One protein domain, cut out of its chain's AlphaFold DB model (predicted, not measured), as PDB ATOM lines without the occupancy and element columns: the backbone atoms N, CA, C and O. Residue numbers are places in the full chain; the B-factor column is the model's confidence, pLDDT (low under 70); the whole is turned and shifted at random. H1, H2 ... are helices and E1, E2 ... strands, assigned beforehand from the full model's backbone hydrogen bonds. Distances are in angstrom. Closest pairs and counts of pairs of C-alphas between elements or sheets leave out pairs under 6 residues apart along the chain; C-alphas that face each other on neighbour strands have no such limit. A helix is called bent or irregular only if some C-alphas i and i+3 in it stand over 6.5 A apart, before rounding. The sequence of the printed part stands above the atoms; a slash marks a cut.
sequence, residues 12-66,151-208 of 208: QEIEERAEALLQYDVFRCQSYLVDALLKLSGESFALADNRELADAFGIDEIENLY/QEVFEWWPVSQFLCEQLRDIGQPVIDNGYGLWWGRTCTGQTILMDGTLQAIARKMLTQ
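AT A GLANCE: This is residues 12 to 66 and 151 to 208 of the 208 residues of an uncharacterized protein of Planctomycetes bacterium (UniProt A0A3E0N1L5). A small sheet of three strands forms the middle of an elongated body, with H4 packed on one face and the first part of H2, residues 31 to 35, on the other. At one end H1 and H5 cross at a steep angle; at the other, H2 runs out from the sheet to meet H3. The printed part has 113 residues with five named helices and three named strands, in the order H1 H2 H3 E1 H4 E2 E3 H5; the sheet, E1 E3 E2, is antiparallel throughout, and the class is mixed, helices and strands. The whole is compact, with a radius of gyration of the C-alphas of 15.0 A, and spans 51 by 28 by 25 A.

IN THESE COORDINATES: Find C-alpha 12 at (151.228, 149.624, 250.870); from there H1 runs 19.4 A to residue 25. H2, residues 31 to 42, covers 16.7 A. H3, residues 48 to 55, covers 11.1 A and is irregular, with C-alphas 49 and 52 7.3 A apart. Beyond the cut, look for E1 at residues 155 to 158, H4 at residues 161 to 169, 12.5 A long, and E2 at residues 174 to 177. E3, residues 180 to 185, covers 15.9 A from C-alpha 180 at (167.055, 140.197, 225.078). H5, residues 197 to 207, covers 15.7 A and ends at C-alpha 207, (161.936, 140.612, 253.479).

HOW THE PARTS SIT: Begin at the inner strand E3. It is antiparallel to E1, with N 157 and O 183 2.9 A apart, within hydrogen-bond range. It forms a hairpin with E2, where N 175 and O 182 are 2.9 A apart, also within range. E1, H4 and E2 make a split strand-helix-strand unit, two strands running the same way with E3 between them, and its crossover is right-handed. H4 is on the sheet at a height of 8.9 A; its closest C-alphas to E3 are those of Cys 164 and Leu 181, 6.6 A. H2 is on the opposite face, its height 11.8 A, and runs across the strands, at 87 degrees to E1 on the local plane; the C-alphas of Ser 31 and Trp 156 come closest, 4.5 A. With residues 37 to 41 alone H2 touches H3, closest at the C-alphas of Ser 41 and Ala 54, 4.4 A. H1 touches H5 at a steep tilt of 63 degrees, opposite ways, closest at the C-alphas of Ala 18 and Leu 198, 5.0 A. Every O i to N i+4 pair is within range in H1, H4 and H5, against 7 of 8 in H2 and 2 of 4 in H3.

THE WHOLE: The two C-alphas farthest apart, those of Gln 12 and Ala 48, are 52.0 A apart. Residues 67 to 150 are not printed, and C-alphas 66 and 151 are 6.2 A apart across the cut. The link from E3 to H5 is long, with 11 residues. The model's pLDDT is under 70 at residues 44 to 49, and its mean over the printed part is 90.5.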
ATOM      1  N   GLN A  12     150.888 148.388 251.567       94.44
ATOM      2  CA  GLN A  12     151.228 149.624 250.870       94.44
ATOM      3  C   GLN A  12     152.686 149.637 250.379       94.44
ATOM      4  O   GLN A  12     152.942 150.019 249.244       94.44
ATOM      5  N   GLU A  13     153.645 149.188 251.196       94.44
ATOM      6  CA  GLU A  13     155.059 149.125 250.784       94.44
ATOM      7  C   GLU A  13     155.269 148.137 249.628       94.44
ATOM      8  O   GLU A  13     156.067 148.395 248.726       94.44
ATOM      9  N   ILE A  14     154.538 147.018 249.639       95.44
ATOM     10  CA  ILE A  14     154.573 146.021 248.563       95.44
ATOM     11  C   ILE A  14     154.001 146.615 247.270       95.44
ATOM     12  O   ILE A  14     154.614 146.467 246.215       95.44
ATOM     13  N   GLU A  15     152.858 147.299 247.346       94.94
ATOM     14  CA  GLU A  15     152.213 147.947 246.197       94.94
ATOM     15  C   GLU A  15     153.111 149.024 245.579       94.94
ATOM     16  O   GLU A  15     153.381 148.975 244.380       94.94
ATOM     17  N   GLU A  16     153.661 149.934 246.390       95.94
ATOM     18  CA  GLU A  16     154.572 150.988 245.920       95.94
ATOM     19  C   GLU A  16     155.822 150.398 245.249       95.94
ATOM     20  O   GLU A  16     156.305 150.900 244.227       95.94
ATOM     21  N   ARG A  17     156.352 149.296 245.795       95.88
ATOM     22  CA  ARG A  17     157.518 148.628 245.217       95.88
ATOM     23  C   ARG A  17     157.181 147.897 243.917       95.88
ATOM     24  O   ARG A  17     157.989 147.956 242.988       95.88
ATOM     25  N   ALA A  18     156.015 147.259 243.832       96.31
ATOM     26  CA  ALA A  18     155.524 146.611 242.617       96.31
ATOM     27  C   ALA A  18     155.259 147.631 241.497       96.31
ATOM     28  O   ALA A  18     155.639 147.397 240.349       96.31
ATOM     29  N   GLU A  19     154.689 148.796 241.823       96.06
ATOM     30  CA  GLU A  19     154.528 149.909 240.878       96.06
ATOM     31  C   GLU A  19     155.874 150.390 240.334       96.06
ATOM     32  O   GLU A  19     156.007 150.633 239.133       96.06
ATOM     33  N   ALA A  20     156.895 150.477 241.194       96.31
ATOM     34  CA  ALA A  20     158.236 150.854 240.760       96.31
ATOM     35  C   ALA A  20     158.822 149.825 239.774       96.31
ATOM     36  O   ALA A  20     159.365 150.223 238.744       96.31
ATOM     37  N   LEU A  21     158.671 148.522 240.044       96.62
ATOM     38  CA  LEU A  21     159.100 147.464 239.118       96.62
ATOM     39  C   LEU A  21     158.372 147.580 237.773       96.62
ATOM     40  O   LEU A  21     159.006 147.559 236.721       96.62
ATOM     41  N   LEU A  22     157.051 147.790 237.791       96.06
ATOM     42  CA  LEU A  22     156.286 147.990 236.561       96.06
ATOM     43  C   LEU A  22     156.803 149.198 235.763       96.06
ATOM     44  O   LEU A  22     156.898 149.141 234.541       96.06
ATOM     45  N   GLN A  23     157.111 150.304 236.440       95.81
ATOM     46  CA  GLN A  23     157.500 151.544 235.776       95.81
ATOM     47  C   GLN A  23     158.911 151.492 235.170       95.81
ATOM     48  O   GLN A  23     159.141 152.109 234.126       95.81
ATOM     49  N   TYR A  24     159.856 150.829 235.840       95.75
ATOM     50  CA  TYR A  24     161.276 150.878 235.475       95.75
ATOM     51  C   TYR A  24     161.792 149.602 234.818       95.75
ATOM     52  O   TYR A  24     162.725 149.684 234.017       95.75
ATOM     53  N   ASP A  25     161.193 148.456 235.128       96.69
ATOM     54  CA  ASP A  25     161.726 147.148 234.762       96.69
ATOM     55  C   ASP A  25     160.839 146.377 233.780       96.69
ATOM     56  O   ASP A  25     161.297 145.378 233.236       96.69
ATOM     57  N   VAL A  26     159.617 146.844 233.504       96.75
ATOM     58  CA  VAL A  26     158.726 146.264 232.488       96.75
ATOM     59  C   VAL A  26     158.592 147.219 231.303       96.75
ATOM     60  O   VAL A  26     158.139 148.358 231.431       96.75
ATOM     61  N   PHE A  27     158.975 146.754 230.115       96.06
ATOM     62  CA  PHE A  27     158.905 147.542 228.885       96.06
ATOM     63  C   PHE A  27     157.586 147.313 228.135       96.06
ATOM     64  O   PHE A  27     156.594 146.853 228.683       96.06
ATOM     65  N   ARG A  28     157.515 147.708 226.860       94.06
ATOM     66  CA  ARG A  28     156.288 147.552 226.065       94.06
ATOM     67  C   ARG A  28     156.105 146.104 225.641       94.06
ATOM     68  O   ARG A  28     157.057 145.520 225.140       94.06
ATOM     69  N   CYS A  29     154.875 145.607 225.741       95.00
ATOM     70  CA  CYS A  29     154.455 144.306 225.230       95.00
ATOM     71  C   CYS A  29     155.008 144.030 223.817       95.00
ATOM     72  O   CYS A  29     154.892 144.866 222.912       95.00
ATOM     73  N   GLN A  30     155.601 142.849 223.648       96.00
ATOM     74  CA  GLN A  30     156.194 142.350 222.409       96.00
ATOM     75  C   GLN A  30     155.637 140.977 221.995       96.00
ATOM     76  O   GLN A  30     156.253 140.320 221.159       96.00
ATOM     77  N   SER A  31     154.458 140.565 222.486       94.56
ATOM     78  CA  SER A  31     153.863 139.248 222.176       94.56
ATOM     79  C   SER A  31     153.859 138.927 220.686       94.56
ATOM     80  O   SER A  31     154.330 137.876 220.288       94.56
ATOM     81  N   TYR A  32     153.452 139.871 219.829       93.00
ATOM     82  CA  TYR A  32     153.425 139.633 218.380       93.00
ATOM     83  C   TYR A  32     154.794 139.255 217.791       93.00
ATOM     84  O   TYR A  32     154.861 138.438 216.875       93.00
ATOM     85  N   LEU A  33     155.875 139.864 218.288       92.12
ATOM     86  CA  LEU A  33     157.230 139.555 217.838       92.12
ATOM     87  C   LEU A  33     157.652 138.171 218.333       92.12
ATOM     88  O   LEU A  33     158.071 137.346 217.526       92.12
ATOM     89  N   VAL A  34     157.525 137.927 219.636       92.19
ATOM     90  CA  VAL A  34     157.983 136.679 220.261       92.19
ATOM     91  C   VAL A  34     157.175 135.486 219.747       92.19
ATOM     92  O   VAL A  34     157.764 134.499 219.320       92.19
ATOM     93  N   ASP A  35     155.852 135.611 219.621       91.75
ATOM     94  CA  ASP A  35     154.987 134.568 219.055       91.75
ATOM     95  C   ASP A  35     155.332 134.248 217.596       91.75
ATOM     96  O   ASP A  35     155.182 133.109 217.149       91.75
ATOM     97  N   ALA A  36     155.747 135.251 216.815       89.94
ATOM     98  CA  ALA A  36     156.177 135.032 215.439       89.94
ATOM     99  C   ALA A  36     157.503 134.261 215.385       89.94
ATOM    100  O   ALA A  36     157.644 133.367 214.553       89.94
ATOM    101  N   LEU A  37     158.447 134.576 216.275       90.56
ATOM    102  CA  LEU A  37     159.735 133.885 216.375       90.56
ATOM    103  C   LEU A  37     159.569 132.443 216.881       90.56
ATOM    104  O   LEU A  37     160.097 131.526 216.256       90.56
ATOM    105  N   LEU A  38     158.733 132.233 217.902       88.75
ATOM    106  CA  LEU A  38     158.347 130.908 218.401       88.75
ATOM    107  C   LEU A  38     157.768 130.034 217.284       88.75
ATOM    108  O   LEU A  38     158.183 128.892 217.101       88.75
ATOM    109  N   LYS A  39     156.850 130.577 216.475       87.38
ATOM    110  CA  LYS A  39     156.276 129.849 215.329       87.38
ATOM    111  C   LYS A  39     157.325 129.494 214.281       87.38
ATOM    112  O   LYS A  39     157.297 128.387 213.751       87.38
ATOM    113  N   LEU A  40     158.253 130.407 213.997       85.12
ATOM    114  CA  LEU A  40     159.332 130.163 213.041       85.12
ATOM    115  C   LEU A  40     160.304 129.076 213.518       85.12
ATOM    116  O   LEU A  40     160.800 128.333 212.675       85.12
ATOM    117  N   SER A  41     160.543 128.953 214.829       82.50
ATOM    118  CA  SER A  41     161.402 127.901 215.404       82.50
ATOM    119  C   SER A  41     160.873 126.487 215.118       82.50
ATOM    120  O   SER A  41     161.635 125.576 214.800       82.50
ATOM    121  N   GLY A  42     159.546 126.314 215.144       72.06
ATOM    122  CA  GLY A  42     158.889 125.029 214.902       72.06
ATOM    123  C   GLY A  42     158.721 124.672 213.421       72.06
ATOM    124  O   GLY A  42     158.419 123.523 213.085       72.06
ATOM    125  N   GLU A  43     158.902 125.629 212.509       71.75
ATOM    126  CA  GLU A  43     158.732 125.404 211.078       71.75
ATOM    127  C   GLU A  43     160.049 124.974 210.413       71.75
ATOM    128  O   GLU A  43     161.033 125.707 210.363       71.75
ATOM    129  N   SER A  44     160.031 123.821 209.734       59.09
ATOM    130  CA  SER A  44     161.141 123.335 208.885       59.09
ATOM    131  C   SER A  44     161.484 124.252 207.688       59.09
ATOM    132  O   SER A  44     162.327 123.910 206.860       59.09
ATOM    133  N   PHE A  45     160.809 125.399 207.565       53.69
ATOM    134  CA  PHE A  45     160.930 126.374 206.480       53.69
ATOM    135  C   PHE A  45     161.763 127.610 206.833       53.69
ATOM    136  O   PHE A  45     161.883 128.497 205.981       53.69
ATOM    137  N   ALA A  46     162.363 127.687 208.028       58.03
ATOM    138  CA  ALA A  46     163.318 128.748 208.326       58.03
ATOM    139  C   ALA A  46     164.399 128.795 207.227       58.03
ATOM    140  O   ALA A  46     165.119 127.823 206.983       58.03
ATOM    141  N   LEU A  47     164.488 129.928 206.520       61.16
ATOM    142  CA  LEU A  47     165.622 130.212 205.641       61.16
ATOM    143  C   LEU A  47     166.897 130.025 206.470       61.16
ATOM    144  O   LEU A  47     166.941 130.481 207.611       61.16
ATOM    145  N   ALA A  48     167.917 129.367 205.909       63.78
ATOM    146  CA  ALA A  48     169.138 129.008 206.638       63.78
ATOM    147  C   ALA A  48     169.763 130.193 207.405       63.78
ATOM    148  O   ALA A  48     170.323 129.992 208.477       63.78
ATOM    149  N   ASP A  49     169.595 131.415 206.892       67.50
ATOM    150  CA  ASP A  49     170.123 132.650 207.476       67.50
ATOM    151  C   ASP A  49     169.374 133.131 208.738       67.50
ATOM    152  O   ASP A  49     169.930 133.903 209.511       67.50
ATOM    153  N   ASN A  50     168.136 132.682 208.973       70.19
ATOM    154  CA  ASN A  50     167.321 133.066 210.139       70.19
ATOM    155  C   ASN A  50     167.168 131.937 211.164       70.19
ATOM    156  O   ASN A  50     166.476 132.112 212.164       70.19
ATOM    157  N   ARG A  51     167.772 130.774 210.908       76.69
ATOM    158  CA  ARG A  51     167.602 129.595 211.756       76.69
ATOM    159  C   ARG A  51     168.166 129.804 213.158       76.69
ATOM    160  O   ARG A  51     167.492 129.477 214.114       76.69
ATOM    161  N   GLU A  52     169.330 130.439 213.274       83.69
ATOM    162  CA  GLU A  52     169.932 130.779 214.573       83.69
ATOM    163  C   GLU A  52     169.010 131.665 215.423       83.69
ATOM    164  O   GLU A  52     168.813 131.409 216.605       83.69
ATOM    165  N   LEU A  53     168.388 132.673 214.801       84.12
ATOM    166  CA  LEU A  53     167.429 133.541 215.482       84.12
ATOM    167  C   LEU A  53     166.158 132.781 215.872       84.12
ATOM    168  O   LEU A  53     165.626 133.018 216.943       84.12
ATOM    169  N   ALA A  54     165.643 131.912 215.002       80.94
ATOM    170  CA  ALA A  54     164.445 131.136 215.295       80.94
ATOM    171  C   ALA A  54     164.697 130.126 216.427       80.94
ATOM    172  O   ALA A  54     163.907 130.056 217.361       80.94
ATOM    173  N   ASP A  55     165.822 129.412 216.377       86.00
ATOM    174  CA  ASP A  55     166.221 128.425 217.382       86.00
ATOM    175  C   ASP A  55     166.399 129.083 218.767       86.00
ATOM    176  O   ASP A  55     165.971 128.516 219.762       86.00
ATOM    177  N   ALA A  56     166.909 130.323 218.833       89.00
ATOM    178  CA  ALA A  56     167.052 131.083 220.086       89.00
ATOM    179  C   ALA A  56     165.721 131.482 220.762       89.00
ATOM    180  O   ALA A  56     165.725 131.983 221.887       89.00
ATOM    181  N   PHE A  57     164.593 131.317 220.071       91.19
ATOM    182  CA  PHE A  57     163.243 131.498 220.609       91.19
ATOM    183  C   PHE A  57     162.462 130.181 220.549       91.19
ATOM    184  O   PHE A  57     161.237 130.201 220.468       91.19
ATOM    185  N   GLY A  58     163.152 129.040 220.524       88.94
ATOM    186  CA  GLY A  58     162.525 127.732 220.626       88.94
ATOM    187  C   GLY A  58     161.817 127.544 221.968       88.94
ATOM    188  O   GLY A  58     162.130 128.208 222.952       88.94
ATOM    189  N   ILE A  59     160.870 126.607 222.012       88.50
ATOM    190  CA  ILE A  59     160.172 126.235 223.256       88.50
ATOM    191  C   ILE A  59     161.172 125.785 224.331       88.50
ATOM    192  O   ILE A  59     161.007 126.131 225.496       88.50
ATOM    193  N   ASP A  60     162.231 125.084 223.923       89.19
ATOM    194  CA  ASP A  60     163.290 124.594 224.811       89.19
ATOM    195  C   ASP A  60     164.136 125.724 225.436       89.19
ATOM    196  O   ASP A  60     164.829 125.496 226.422       89.19
ATOM    197  N   GLU A  61     164.068 126.943 224.886       93.44
ATOM    198  CA  GLU A  61     164.766 128.129 225.406       93.44
ATOM    199  C   GLU A  61     163.920 128.906 226.433       93.44
ATOM    200  O   GLU A  61     164.388 129.895 227.000       93.44
ATOM    201  N   ILE A  62     162.664 128.502 226.665       95.00
ATOM    202  CA  ILE A  62     161.803 129.121 227.676       95.00
ATOM    203  C   ILE A  62     162.070 128.449 229.024       95.00
ATOM    204  O   ILE A  62     161.636 127.325 229.285       95.00
ATOM    205  N   GLU A  63     162.745 129.167 229.914       95.44
ATOM    206  CA  GLU A  63     162.966 128.725 231.288       95.44
ATOM    207  C   GLU A  63     161.655 128.754 232.082       95.44
ATOM    208  O   GLU A  63     160.793 129.601 231.838       95.44
ATOM    209  N   ASN A  64     161.515 127.843 233.052       94.75
ATOM    210  CA  ASN A  64     160.313 127.661 233.877       94.75
ATOM    211  C   ASN A  64     159.020 127.423 233.083       94.75
ATOM    212  O   ASN A  64     157.926 127.610 233.615       94.75
ATOM    213  N   LEU A  65     159.103 127.017 231.812       94.25
ATOM    214  CA  LEU A  65     157.901 126.675 231.057       94.25
ATOM    215  C   LEU A  65     157.168 125.491 231.695       94.25
ATOM    216  O   LEU A  65     155.944 125.485 231.737       94.25
ATOM    217  N   TYR A  66     157.916 124.528 232.220       92.19
ATOM    218  CA  TYR A  66     157.394 123.446 233.044       92.19
ATOM    219  C   TYR A  66     157.746 123.717 234.510       92.19
ATOM    220  O   TYR A  66     158.826 124.258 234.772       92.19
ATOM    221  N   GLN A 151     153.226 125.878 231.332       92.19
ATOM    222  CA  GLN A 151     152.551 127.116 231.695       92.19
ATOM    223  C   GLN A 151     152.052 127.843 230.439       92.19
ATOM    224  O   GLN A 151     152.807 128.086 229.493       92.19
ATOM    225  N   GLU A 152     150.778 128.236 230.434       92.25
ATOM    226  CA  GLU A 152     150.199 128.976 229.314       92.25
ATOM    227  C   GLU A 152     150.665 130.438 229.344       92.25
ATOM    228  O   GLU A 152     150.251 131.235 230.188       92.25
ATOM    229  N   VAL A 153     151.535 130.807 228.400       94.94
ATOM    230  CA  VAL A 153     152.000 132.188 228.233       94.94
ATOM    231  C   VAL A 153     151.048 132.957 227.320       94.94
ATOM    232  O   VAL A 153     150.911 132.641 226.137       94.94
ATOM    233  N   PHE A 154     150.427 134.017 227.844       94.56
ATOM    234  CA  PHE A 154     149.511 134.870 227.077       94.56
ATOM    235  C   PHE A 154     150.174 136.127 226.520       94.56
ATOM    236  O   PHE A 154     149.751 136.645 225.482       94.56
ATOM    237  N   GLU A 155     151.168 136.675 227.222       95.62
ATOM    238  CA  GLU A 155     151.824 137.915 226.820       95.62
ATOM    239  C   GLU A 155     153.333 137.871 227.049       95.62
ATOM    240  O   GLU A 155     153.789 137.416 228.092       95.62
ATOM    241  N   TRP A 156     154.101 138.441 226.118       96.88
ATOM    242  CA  TRP A 156     155.546 138.594 226.261       96.88
ATOM    243  C   TRP A 156     155.919 140.046 226.528       96.88
ATOM    244  O   TRP A 156     155.646 140.943 225.718       96.88
ATOM    245  N   TRP A 157     156.584 140.274 227.653       97.25
ATOM    246  CA  TRP A 157     156.996 141.593 228.114       97.25
ATOM    247  C   TRP A 157     158.515 141.643 228.222       97.25
ATOM    248  O   TRP A 157     159.079 140.885 229.004       97.25
ATOM    249  N   PRO A 158     159.210 142.512 227.473       97.88
ATOM    250  CA  PRO A 158     160.631 142.700 227.690       97.88
ATOM    251  C   PRO A 158     160.851 143.284 229.081       97.88
ATOM    252  O   PRO A 158     160.099 144.174 229.497       97.88
ATOM    253  N   VAL A 159     161.891 142.824 229.767       98.25
ATOM    254  CA  VAL A 159     162.186 143.231 231.145       98.25
ATOM    255  C   VAL A 159     163.654 143.599 231.346       98.25
ATOM    256  O   VAL A 159     164.501 143.356 230.487       98.25
ATOM    257  N   SER A 160     163.964 144.244 232.469       97.94
ATOM    258  CA  SER A 160     165.353 144.436 232.887       97.94
ATOM    259  C   SER A 160     165.993 143.111 233.315       97.94
ATOM    260  O   SER A 160     165.300 142.162 233.678       97.94
ATOM    261  N   GLN A 161     167.329 143.063 233.334       97.38
ATOM    262  CA  GLN A 161     168.073 141.911 233.858       97.38
ATOM    263  C   GLN A 161     167.689 141.591 235.300       97.38
ATOM    264  O   GLN A 161     167.415 140.441 235.623       97.38
ATOM    265  N   PHE A 162     167.595 142.623 236.138       96.94
ATOM    266  CA  PHE A 162     167.203 142.460 237.528       96.94
ATOM    267  C   PHE A 162     165.831 141.783 237.650       96.94
ATOM    268  O   PHE A 162     165.689 140.803 238.377       96.94
ATOM    269  N   LEU A 163     164.823 142.275 236.922       97.62
ATOM    270  CA  LEU A 163     163.483 141.701 237.002       97.62
ATOM    271  C   LEU A 163     163.417 140.304 236.375       97.62
ATOM    272  O   LEU A 163     162.721 139.454 236.915       97.62
ATOM    273  N   CYS A 164     164.162 140.042 235.297       97.94
ATOM    274  CA  CYS A 164     164.258 138.710 234.695       97.94
ATOM    275  C   CYS A 164     164.771 137.669 235.700       97.94
ATOM    276  O   CYS A 164     164.139 136.631 235.876       97.94
ATOM    277  N   GLU A 165     165.844 137.983 236.434       97.00
ATOM    278  CA  GLU A 165     166.376 137.115 237.492       97.00
ATOM    279  C   GLU A 165     165.343 136.890 238.608       97.00
ATOM    280  O   GLU A 165     165.119 135.759 239.029       97.00
ATOM    281  N   GLN A 166     164.647 137.944 239.049       96.88
ATOM    282  CA  GLN A 166     163.620 137.798 240.085       96.88
ATOM    283  C   GLN A 166     162.413 136.969 239.635       96.88
ATOM    284  O   GLN A 166     161.860 136.235 240.450       96.88
ATOM    285  N   LEU A 167     162.001 137.094 238.371       96.88
ATOM    286  CA  LEU A 167     160.924 136.306 237.770       96.88
ATOM    287  C   LEU A 167     161.319 134.835 237.644       96.88
ATOM    288  O   LEU A 167     160.531 133.962 238.009       96.88
ATOM    289  N   ARG A 168     162.552 134.572 237.198       95.38
ATOM    290  CA  ARG A 168     163.121 133.225 237.127       95.38
ATOM    291  C   ARG A 168     163.071 132.537 238.491       95.38
ATOM    292  O   ARG A 168     162.575 131.421 238.586       95.38
ATOM    293  N   ASP A 169     163.498 133.232 239.544       93.00
ATOM    294  CA  ASP A 169     163.528 132.688 240.906       93.00
ATOM    295  C   ASP A 169     162.145 132.313 241.466       93.00
ATOM    296  O   ASP A 169     162.062 131.522 242.401       93.00
ATOM    297  N   ILE A 170     161.068 132.937 240.979       92.00
ATOM    298  CA  ILE A 170     159.696 132.646 241.431       92.00
ATOM    299  C   ILE A 170     158.947 131.722 240.458       92.00
ATOM    300  O   ILE A 170     157.720 131.645 240.514       92.00
ATOM    301  N   GLY A 171     159.664 131.059 239.545       92.88
ATOM    302  CA  GLY A 171     159.091 130.075 238.624       92.88
ATOM    303  C   GLY A 171     158.277 130.673 237.473       92.88
ATOM    304  O   GLY A 171     157.467 129.970 236.873       92.88
ATOM    305  N   GLN A 172     158.437 131.963 237.158       95.75
ATOM    306  CA  GLN A 172     157.750 132.564 236.010       95.75
ATOM    307  C   GLN A 172     158.456 132.201 234.699       95.75
ATOM    308  O   GLN A 172     159.692 132.200 234.682       95.75
ATOM    309  N   PRO A 173     157.708 131.968 233.600       96.88
ATOM    310  CA  PRO A 173     158.298 131.728 232.291       96.88
ATOM    311  C   PRO A 173     159.148 132.915 231.843       96.88
ATOM    312  O   PRO A 173     158.663 134.053 231.786       96.88
ATOM    313  N   VAL A 174     160.411 132.667 231.505       97.75
ATOM    314  CA  VAL A 174     161.317 133.705 231.004       97.75
ATOM    315  C   VAL A 174     162.108 133.218 229.799       97.75
ATOM    316  O   VAL A 174     162.401 132.036 229.661       97.75
ATOM    317  N   ILE A 175     162.447 134.156 228.921       97.19
ATOM    318  CA  ILE A 175     163.429 133.956 227.856       97.19
ATOM    319  C   ILE A 175     164.590 134.889 228.162       97.19
ATOM    320  O   ILE A 175     164.403 136.109 228.187       97.19
ATOM    321  N   ASP A 176     165.771 134.322 228.364       96.00
ATOM    322  CA  ASP A 176     167.027 135.046 228.532       96.00
ATOM    323  C   ASP A 176     168.013 134.558 227.473       96.00
ATOM    324  O   ASP A 176     168.629 133.501 227.595       96.00
ATOM    325  N   ASN A 177     168.109 135.309 226.378       92.69
ATOM    326  CA  ASN A 177     168.971 134.952 225.262       92.69
ATOM    327  C   ASN A 177     169.790 136.160 224.784       92.69
ATOM    328  O   ASN A 177     169.605 137.303 225.208       92.69
ATOM    329  N   GLY A 178     170.706 135.926 223.839       89.25
ATOM    330  CA  GLY A 178     171.581 136.974 223.296       89.25
ATOM    331  C   GLY A 178     170.859 138.145 222.604       89.25
ATOM    332  O   GLY A 178     171.513 139.127 222.245       89.25
ATOM    333  N   TYR A 179     169.539 138.061 222.408       92.00
ATOM    334  CA  TYR A 179     168.713 139.098 221.790       92.00
ATOM    335  C   TYR A 179     167.940 139.945 222.806       92.00
ATOM    336  O   TYR A 179     167.513 141.051 222.459       92.00
ATOM    337  N   GLY A 180     167.765 139.468 224.037       94.94
ATOM    338  CA  GLY A 180     167.055 140.197 225.078       94.94
ATOM    339  C   GLY A 180     166.488 139.305 226.174       94.94
ATOM    340  O   GLY A 180     166.773 138.114 226.255       94.94
ATOM    341  N   LEU A 181     165.670 139.937 227.012       97.81
ATOM    342  CA  LEU A 181     165.078 139.349 228.202       97.81
ATOM    343  C   LEU A 181     163.572 139.559 228.148       97.81
ATOM    344  O   LEU A 181     163.124 140.709 228.064       97.81
ATOM    345  N   TRP A 182     162.801 138.483 228.215       98.25
ATOM    346  CA  TRP A 182     161.344 138.543 228.201       98.25
ATOM    347  C   TRP A 182     160.742 137.754 229.350       98.25
ATOM    348  O   TRP A 182     161.190 136.665 229.685       98.25
ATOM    349  N   TRP A 183     159.675 138.310 229.907       97.94
ATOM    350  CA  TRP A 183     158.756 137.644 230.809       97.94
ATOM    351  C   TRP A 183     157.546 137.144 230.023       97.94
ATOM    352  O   TRP A 183     156.858 137.940 229.371       97.94
ATOM    353  N   GLY A 184     157.297 135.839 230.091       96.94
ATOM    354  CA  GLY A 184     156.077 135.201 229.622       96.94
ATOM    355  C   GLY A 184     155.005 135.267 230.702       96.94
ATOM    356  O   GLY A 184     154.961 134.443 231.609       96.94
ATOM    357  N   ARG A 185     154.127 136.264 230.614       95.12
ATOM    358  CA  ARG A 185     153.048 136.468 231.577       95.12
ATOM    359  C   ARG A 185     151.920 135.462 231.340       95.12
ATOM    360  O   ARG A 185     151.362 135.393 230.241       95.12
ATOM    361  N   THR A 186     151.534 134.755 232.399       92.94
ATOM    362  CA  THR A 186     150.507 133.695 232.399       92.94
ATOM    363  C   THR A 186     149.106 134.191 232.776       92.94
ATOM    364  O   THR A 186     148.177 133.417 232.974       92.94
ATOM    365  N   CYS A 187     148.910 135.511 232.831       89.56
ATOM    366  CA  CYS A 187     147.618 136.158 233.051       89.56
ATOM    367  C   CYS A 187     147.314 137.151 231.925       89.56
ATOM    368  O   CYS A 187     148.200 137.858 231.449       89.56
ATOM    369  N   THR A 188     146.043 137.266 231.531       86.06
ATOM    370  CA  THR A 188     145.593 138.206 230.489       86.06
ATOM    371  C   THR A 188     144.290 138.914 230.872       86.06
ATOM    372  O   THR A 188     143.586 138.515 231.796       86.06
ATOM    373  N   GLY A 189     143.970 140.018 230.190       80.19
ATOM    374  CA  GLY A 189     142.726 140.776 230.387       80.19
ATOM    375  C   GLY A 189     142.685 141.690 231.619       80.19
ATOM    376  O   GLY A 189     141.731 142.453 231.775       80.19
ATOM    377  N   GLN A 190     143.719 141.665 232.464       85.12
ATOM    378  CA  GLN A 190     143.898 142.559 233.612       85.12
ATOM    379  C   GLN A 190     145.244 143.287 233.533       85.12
ATOM    380  O   GLN A 190     146.182 142.806 232.891       85.12
ATOM    381  N   THR A 191     145.358 144.431 234.214       87.75
ATOM    382  CA  THR A 191     146.629 145.159 234.368       87.75
ATOM    383  C   THR A 191     147.677 144.263 235.032       87.75
ATOM    384  O   THR A 191     147.327 143.477 235.905       87.75
ATOM    385  N   ILE A 192     148.954 144.415 234.669       90.62
ATOM    386  CA  ILE A 192     150.074 143.646 235.247       90.62
ATOM    387  C   ILE A 192     150.056 143.677 236.783       90.62
ATOM    388  O   ILE A 192     150.141 142.647 237.427       90.62
ATOM    389  N   LEU A 193     149.814 144.834 237.402       90.69
ATOM    390  CA  LEU A 193     149.752 144.931 238.868       90.69
ATOM    391  C   LEU A 193     148.635 144.108 239.526       90.69
ATOM    392  O   LEU A 193     148.644 143.967 240.741       90.69
ATOM    393  N   MET A 194     147.651 143.601 238.786       88.69
ATOM    394  CA  MET A 194     146.564 142.816 239.373       88.69
ATOM    395  C   MET A 194     146.862 141.315 239.420       88.69
ATOM    396  O   MET A 194     146.130 140.600 240.096       88.69
ATOM    397  N   ASP A 195     147.910 140.838 238.737       87.81
ATOM    398  CA  ASP A 195     148.244 139.406 238.717       87.81
ATOM    399  C   ASP A 195     149.011 138.925 239.960       87.81
ATOM    400  O   ASP A 195     149.086 137.727 240.203       87.81
ATOM    401  N   GLY A 196     149.538 139.841 240.779       91.56
ATOM    402  CA  GLY A 196     150.247 139.502 242.014       91.56
ATOM    403  C   GLY A 196     151.726 139.142 241.825       91.56
ATOM    404  O   GLY A 196     152.455 139.071 242.816       91.56
ATOM    405  N   THR A 197     152.204 138.978 240.590       95.25
ATOM    406  CA  THR A 197     153.580 138.540 240.292       95.25
ATOM    407  C   THR A 197     154.596 139.565 240.780       95.25
ATOM    408  O   THR A 197     155.530 139.245 241.518       95.25
ATOM    409  N   LEU A 198     154.384 140.840 240.439       96.12
ATOM    410  CA  LEU A 198     155.269 141.920 240.885       96.12
ATOM    411  C   LEU A 198     155.184 142.140 242.400       96.12
ATOM    412  O   LEU A 198     156.175 142.535 243.011       96.12
ATOM    413  N   GLN A 199     154.038 141.857 243.026       95.94
ATOM    414  CA  GLN A 199     153.868 141.908 244.478       95.94
ATOM    415  C   GLN A 199     154.627 140.782 245.184       95.94
ATOM    416  O   GLN A 199     155.190 141.023 246.251       95.94
ATOM    417  N   ALA A 200     154.676 139.580 244.605       94.56
ATOM    418  CA  ALA A 200     155.476 138.475 245.130       94.56
ATOM    419  C   ALA A 200     156.970 138.839 245.134       94.56
ATOM    420  O   ALA A 200     157.637 138.715 246.165       94.56
ATOM    421  N   ILE A 201     157.463 139.408 244.028       95.94
ATOM    422  CA  ILE A 201     158.841 139.906 243.924       95.94
ATOM    423  C   ILE A 201     159.080 141.045 244.920       95.94
ATOM    424  O   ILE A 201     160.025 140.996 245.704       95.94
ATOM    425  N   ALA A 202     158.203 142.049 244.953       95.50
ATOM    426  CA  ALA A 202     158.308 143.171 245.881       95.50
ATOM    427  C   ALA A 202     158.346 142.718 247.349       95.50
ATOM    428  O   ALA A 202     159.160 143.223 248.123       95.50
ATOM    429  N   ARG A 203     157.511 141.743 247.729       94.56
ATOM    430  CA  ARG A 203     157.513 141.148 249.070       94.56
ATOM    431  C   ARG A 203     158.858 140.494 249.367       94.56
ATOM    432  O   ARG A 203     159.461 140.856 250.372       94.56
ATOM    433  N   LYS A 204     159.345 139.618 248.477       93.12
ATOM    434  CA  LYS A 204     160.653 138.949 248.602       93.12
ATOM    435  C   LYS A 204     161.774 139.970 248.824       93.12
ATOM    436  O   LYS A 204     162.565 139.813 249.748       93.12
ATOM    437  N   MET A 205     161.791 141.053 248.048       92.06
ATOM    438  CA  MET A 205     162.799 142.116 248.154       92.06
ATOM    439  C   MET A 205     162.758 142.902 249.470       92.06
ATOM    440  O   MET A 205     163.785 143.421 249.892       92.06
ATOM    441  N   LEU A 206     161.582 143.056 250.084       91.94
ATOM    442  CA  LEU A 206     161.420 143.790 251.345       91.94
ATOM    443  C   LEU A 206     161.695 142.917 252.578       91.94
ATOM    444  O   LEU A 206     161.877 143.451 253.670       91.94
ATOM    445  N   THR A 207     161.688 141.593 252.411       87.88
ATOM    446  CA  THR A 207     161.936 140.612 253.479       87.88
ATOM    447  C   THR A 207     163.373 140.083 253.529       87.88
ATOM    448  O   THR A 207     163.710 139.393 254.491       87.88
ATOM    449  N   GLN A 208     164.193 140.380 252.517       70.75
ATOM    450  CA  GLN A 208     165.637 140.093 252.477       70.75
ATOM    451  C   GLN A 208     166.443 141.164 253.221       70.75
ATOM    452  O   GLN A 208     167.431 140.784 253.889       70.75
TER     453      GLN A 208